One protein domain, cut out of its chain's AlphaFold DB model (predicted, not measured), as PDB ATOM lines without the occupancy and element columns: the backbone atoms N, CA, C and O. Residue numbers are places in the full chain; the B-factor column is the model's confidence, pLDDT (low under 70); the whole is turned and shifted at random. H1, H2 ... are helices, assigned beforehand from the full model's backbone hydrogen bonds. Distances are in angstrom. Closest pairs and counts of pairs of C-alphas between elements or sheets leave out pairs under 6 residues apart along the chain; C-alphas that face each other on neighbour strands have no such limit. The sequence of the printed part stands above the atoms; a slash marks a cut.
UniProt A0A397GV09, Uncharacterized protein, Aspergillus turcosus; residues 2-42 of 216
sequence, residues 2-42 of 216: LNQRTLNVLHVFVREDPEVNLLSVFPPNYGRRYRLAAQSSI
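AT A GLANCE: This is residues 2 to 42 of the 216 residues of an uncharacterized protein of Aspergillus turcosus (UniProt A0A397GV09). The model is an open hook: H1 makes the short arm, the chain folds back after it through residues 17 to 21, and H2 and H3 follow one another along the long arm. H3 runs on past the beginning of H1, and its residues 35 to 40 stick out, with residues 41 and 42 after them. The printed part has 41 residues with three named helices in the order H1, H2, H3 and no named strand; its class is all helix. It is loose, with a radius of gyration of the C-alphas of 12.1 A, and a rod in outline, spanning 38 by 17 by 10 A.

IN THESE COORDINATES: H1 holds residues 4 to 16 and is the longest helix, 18.9 A from C-alpha 4 at (-7.405, 24.046, -23.596) to C-alpha 16 at (4.481, 32.203, -35.806). H2 is a short helix of residues 22 to 25, 5.0 A long. H3 holds residues 30 to 40 and measures 15.3 A, ending at C-alpha 40 at (-18.779, 29.820, -8.956).

HOW THE PARTS SIT: H1 and H2 only just touch, with 3 pairs of C-alphas within 8 A. H1 touches H2 with residues 10 to 13 alone, and the closest C-alphas, those of Leu 10 and Val 25, are 7.0 A apart. The centres of H1 and H2 are 10.7 A apart. H3 touches no helix: it is apart from H1 and also from H2. In H1 and H3 every O i to N i+4 pair is within hydrogen-bond range; H2, with four residues, is too short for such a pair, and its one O i to N i+3 pair is within range.

THE WHOLE: The two C-alphas farthest apart, those of Glu 16 and Ile 42, are 38.7 A apart. Residues 35 to 42 stand free, and the body without them spans 27 by 17 by 9 A. The links H1 to H2 and H2 to H3 are both tight, with 5 and 4 residues, and the printed part has no cut. The mean pLDDT of the printed part is 71.8; residues 2 to 5, 23, 31, 34 and 37 to 42 are under 70.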
ATOM      1  N   LEU A   2      -5.525  27.673 -17.427       58.25
ATOM      2  CA  LEU A   2      -5.944  28.156 -18.745       58.25
ATOM      3  C   LEU A   2      -6.820  27.107 -19.447       58.25
ATOM      4  O   LEU A   2      -6.532  25.921 -19.324       58.25
ATOM      5  N   ASN A   3      -7.878  27.501 -20.167       68.19
ATOM      6  CA  ASN A   3      -8.679  26.510 -20.901       68.19
ATOM      7  C   ASN A   3      -7.918  25.986 -22.143       68.19
ATOM      8  O   ASN A   3      -7.147  26.724 -22.762       68.19
ATOM      9  N   GLN A   4      -8.149  24.721 -22.519       68.06
ATOM     10  CA  GLN A   4      -7.405  24.046 -23.596       68.06
ATOM     11  C   GLN A   4      -7.519  24.763 -24.949       68.06
ATOM     12  O   GLN A   4      -6.550  24.855 -25.697       68.06
ATOM     13  N   ARG A   5      -8.693  25.327 -25.262       67.38
ATOM     14  CA  ARG A   5      -8.902  26.082 -26.509       67.38
ATOM     15  C   ARG A   5      -8.025  27.332 -26.567       67.38
ATOM     16  O   ARG A   5      -7.446  27.618 -27.604       67.38
ATOM     17  N   THR A   6      -7.910  28.065 -25.464       71.19
ATOM     18  CA  THR A   6      -7.055  29.250 -25.362       71.19
ATOM     19  C   THR A   6      -5.579  28.869 -25.450       71.19
ATOM     20  O   THR A   6      -4.840  29.573 -26.125       71.19
ATOM     21  N   LEU A   7      -5.158  27.740 -24.865       74.44
ATOM     22  CA  LEU A   7      -3.785  27.239 -25.024       74.44
ATOM     23  C   LEU A   7      -3.449  26.906 -26.479       74.44
ATOM     24  O   LEU A   7      -2.422  27.358 -26.970       74.44
ATOM     25  N   ASN A   8      -4.327  26.186 -27.182       73.56
ATOM     26  CA  ASN A   8      -4.094  25.830 -28.584       73.56
ATOM     27  C   ASN A   8      -3.974  27.076 -29.477       73.56
ATOM     28  O   ASN A   8      -3.133  27.120 -30.368       73.56
ATOM     29  N   VAL A   9      -4.794  28.102 -29.224       75.62
ATOM     30  CA  VAL A   9      -4.735  29.374 -29.959       75.62
ATOM     31  C   VAL A   9      -3.433  30.119 -29.668       75.62
ATOM     32  O   VAL A   9      -2.753  30.536 -30.600       75.62
ATOM     33  N   LEU A  10      -3.050  30.247 -28.393       77.12
ATOM     34  CA  LEU A  10      -1.790  30.890 -28.008       77.12
ATOM     35  C   LEU A  10      -0.581  30.167 -28.609       77.12
ATOM     36  O   LEU A  10       0.338  30.824 -29.081       77.12
ATOM     37  N   HIS A  11      -0.608  28.835 -28.652       77.69
ATOM     38  CA  HIS A  11       0.455  28.037 -29.252       77.69
ATOM     39  C   HIS A  11       0.661  28.371 -30.738       77.69
ATOM     40  O   HIS A  11       1.800  28.490 -31.175       77.69
ATOM     41  N   VAL A  12      -0.413  28.587 -31.510       81.56
ATOM     42  CA  VAL A  12      -0.295  29.016 -32.916       81.56
ATOM     43  C   VAL A  12       0.382  30.382 -33.011       81.56
ATOM     44  O   VAL A  12       1.364  30.518 -33.729       81.56
ATOM     45  N   PHE A  13      -0.090  31.375 -32.254       82.56
ATOM     46  CA  PHE A  13       0.459  32.732 -32.333       82.56
ATOM     47  C   PHE A  13       1.923  32.811 -31.896       82.56
ATOM     48  O   PHE A  13       2.720  33.441 -32.578       82.56
ATOM     49  N   VAL A  14       2.287  32.127 -30.812       81.88
ATOM     50  CA  VAL A  14       3.665  32.117 -30.299       81.88
ATOM     51  C   VAL A  14       4.604  31.339 -31.227       81.88
ATOM     52  O   VAL A  14       5.796  31.623 -31.272       81.88
ATOM     53  N   ARG A  15       4.097  30.357 -31.987       77.44
ATOM     54  CA  ARG A  15       4.887  29.630 -32.994       77.44
ATOM     55  C   ARG A  15       5.220  30.486 -34.212       77.44
ATOM     56  O   ARG A  15       6.314  30.348 -34.745       77.44
ATOM     57  N   GLU A  16       4.285  31.323 -34.649       84.12
ATOM     58  CA  GLU A  16       4.481  32.203 -35.806       84.12
ATOM     59  C   GLU A  16       5.295  33.456 -35.440       84.12
ATOM     60  O   GLU A  16       6.160  33.873 -36.206       84.12
ATOM     61  N   ASP A  17       5.065  34.027 -34.254       82.88
ATOM     62  CA  ASP A  17       5.815  35.170 -33.736       82.88
ATOM     63  C   ASP A  17       6.112  34.989 -32.234       82.88
ATOM     64  O   ASP A  17       5.221  35.169 -31.396       82.88
ATOM     65  N   PRO A  18       7.360  34.658 -31.849       78.56
ATOM     66  CA  PRO A  18       7.722  34.507 -30.443       78.56
ATOM     67  C   PRO A  18       7.706  35.839 -29.675       78.56
ATOM     68  O   PRO A  18       7.747  35.823 -28.445       78.56
ATOM     69  N   GLU A  19       7.649  36.987 -30.359       78.31
ATOM     70  CA  GLU A  19       7.550  38.316 -29.745       78.31
ATOM     71  C   GLU A  19       6.107  38.818 -29.620       78.31
ATOM     72  O   GLU A  19       5.872  39.931 -29.141       78.31
ATOM     73  N   VAL A  20       5.128  37.985 -29.986       83.31
ATOM     74  CA  VAL A  20       3.719  38.354 -29.918       83.31
ATOM     75  C   VAL A  20       3.329  38.765 -28.495       83.31
ATOM     76  O   VAL A  20       3.548  38.054 -27.509       83.31
ATOM     77  N   ASN A  21       2.694  39.931 -28.372       79.06
ATOM     78  CA  ASN A  21       2.167  40.384 -27.093       79.06
ATOM     79  C   ASN A  21       1.008  39.475 -26.659       79.06
ATOM     80  O   ASN A  21      -0.126  39.632 -27.102       79.06
ATOM     81  N   LEU A  22       1.261  38.544 -25.739       73.81
ATOM     82  CA  LEU A  22       0.243  37.592 -25.282       73.81
ATOM     83  C   LEU A  22      -1.024  38.284 -24.757       73.81
ATOM     84  O   LEU A  22      -2.122  37.760 -24.941       73.81
ATOM     85  N   LEU A  23      -0.901  39.473 -24.153       69.75
ATOM     86  CA  LEU A  23      -2.045  40.227 -23.630       69.75
ATOM     87  C   LEU A  23      -3.000  40.702 -24.731       69.75
ATOM     88  O   LEU A  23      -4.192  40.832 -24.454       69.75
ATOM     89  N   SER A  24      -2.515  40.927 -25.957       75.06
ATOM     90  CA  SER A  24      -3.377  41.252 -27.101       75.06
ATOM     91  C   SER A  24      -4.008  40.012 -27.741       75.06
ATOM     92  O   SER A  24      -5.036  40.128 -28.404       75.06
ATOM     93  N   VAL A  25      -3.432  38.826 -27.514       78.75
ATOM     94  CA  VAL A  25      -3.918  37.542 -28.051       78.75
ATOM     95  C   VAL A  25      -4.963  36.893 -27.137       78.75
ATOM     96  O   VAL A  25      -5.849  36.168 -27.600       78.75
ATOM     97  N   PHE A  26      -4.892  37.140 -25.825       75.31
ATOM     98  CA  PHE A  26      -5.904  36.648 -24.895       75.31
ATOM     99  C   PHE A  26      -7.303  37.152 -25.283       75.31
ATOM    100  O   PHE A  26      -7.471  38.333 -25.588       75.31
ATOM    101  N   PRO A  27      -8.354  36.305 -25.202       75.75
ATOM    102  CA  PRO A  27      -9.713  36.780 -25.419       75.75
ATOM    103  C   PRO A  27     -10.004  37.962 -24.481       75.75
ATOM    104  O   PRO A  27      -9.761  37.836 -23.278       75.75
ATOM    105  N   PRO A  28     -10.586  39.074 -24.955       73.75
ATOM    106  CA  PRO A  28     -10.749  40.293 -24.151       73.75
ATOM    107  C   PRO A  28     -11.570  40.062 -22.871       73.75
ATOM    108  O   PRO A  28     -11.368  40.703 -21.845       73.75
ATOM    109  N   ASN A  29     -12.455  39.062 -22.887       76.38
ATOM    110  CA  ASN A  29     -13.277  38.670 -21.742       76.38
ATOM    111  C   ASN A  29     -12.669  37.539 -20.893       76.38
ATOM    112  O   ASN A  29     -13.330  37.024 -19.989       76.38
ATOM    113  N   TYR A  30     -11.433  37.112 -21.166       71.56
ATOM    114  CA  TYR A  30     -10.808  35.965 -20.506       71.56
ATOM    115  C   TYR A  30     -10.686  36.175 -18.994       71.56
ATOM    116  O   TYR A  30     -11.136  35.325 -18.225       71.56
ATOM    117  N   GLY A  31     -10.185  37.338 -18.565       69.38
ATOM    118  CA  GLY A  31     -10.063  37.676 -17.143       69.38
ATOM    119  C   GLY A  31     -11.410  37.690 -16.410       69.38
ATOM    120  O   GLY A  31     -11.506  37.218 -15.277       69.38
ATOM    121  N   ARG A  32     -12.482  38.155 -17.071       74.88
ATOM    122  CA  ARG A  32     -13.849  38.130 -16.523       74.88
ATOM    123  C   ARG A  32     -14.370  36.699 -16.383       74.88
ATOM    124  O   ARG A  32     -14.882  36.349 -15.326       74.88
ATOM    125  N   ARG A  33     -14.206  35.862 -17.414       72.00
ATOM    126  CA  ARG A  33     -14.631  34.450 -17.382       72.00
ATOM    127  C   ARG A  33     -13.888  33.648 -16.317       72.00
ATOM    128  O   ARG A  33     -14.521  32.890 -15.597       72.00
ATOM    129  N   TYR A  34     -12.575  33.847 -16.185       66.31
ATOM    130  CA  TYR A  34     -11.778  33.202 -15.138       66.31
ATOM    131  C   TYR A  34     -12.277  33.580 -13.743       66.31
ATOM    132  O   TYR A  34     -12.479  32.712 -12.901       66.31
ATOM    133  N   ARG A  35     -12.541  34.871 -13.516       71.44
ATOM    134  CA  ARG A  35     -13.065  35.369 -12.241       71.44
ATOM    135  C   ARG A  35     -14.425  34.756 -11.899       71.44
ATOM    136  O   ARG A  35     -14.623  34.337 -10.767       71.44
ATOM    137  N   LEU A  36     -15.327  34.657 -12.875       72.25
ATOM    138  CA  LEU A  36     -16.638  34.026 -12.695       72.25
ATOM    139  C   LEU A  36     -16.523  32.518 -12.421       72.25
ATOM    140  O   LEU A  36     -17.233  31.999 -11.564       72.25
ATOM    141  N   ALA A  37     -15.601  31.819 -13.088       63.06
ATOM    142  CA  ALA A  37     -15.324  30.403 -12.828       63.06
ATOM    143  C   ALA A  37     -14.731  30.174 -11.424       63.06
ATOM    144  O   ALA A  37     -15.164  29.278 -10.711       63.06
ATOM    145  N   ALA A  38     -13.797  31.026 -10.992       60.06
ATOM    146  CA  ALA A  38     -13.198  30.955  -9.657       60.06
ATOM    147  C   ALA A  38     -14.187  31.310  -8.529       60.06
ATOM    148  O   ALA A  38     -14.027  30.851  -7.403       60.06
ATOM    149  N   GLN A  39     -15.198  32.136  -8.818       54.28
ATOM    150  CA  GLN A  39     -16.240  32.519  -7.860       54.28
ATOM    151  C   GLN A  39     -17.392  31.508  -7.799       54.28
ATOM    152  O   GLN A  39     -17.945  31.291  -6.728       54.28
ATOM    153  N   SER A  40     -17.732  30.856  -8.912       53.41
ATOM    154  CA  SER A  40     -18.779  29.820  -8.956       53.41
ATOM    155  C   SER A  40     -18.357  28.492  -8.317       53.41
ATOM    156  O   SER A  40     -19.218  27.739  -7.877       53.41
ATOM    157  N   SER A  41     -17.053  28.232  -8.162       52.34
ATOM    158  CA  SER A  41     -16.539  27.136  -7.324       52.34
ATOM    159  C   SER A  41     -16.625  27.414  -5.814       52.34
ATOM    160  O   SER A  41     -16.255  26.559  -5.012       52.34
ATOM    161  N   ILE A  42     -17.092  28.597  -5.397       44.31
ATOM    162  CA  ILE A  42     -17.300  28.952  -3.988       44.31
ATOM    163  C   ILE A  42     -18.762  28.659  -3.622       44.31
ATOM    164  O   ILE A  42     -19.553  29.572  -3.409       44.31
TER     165      ILE A  42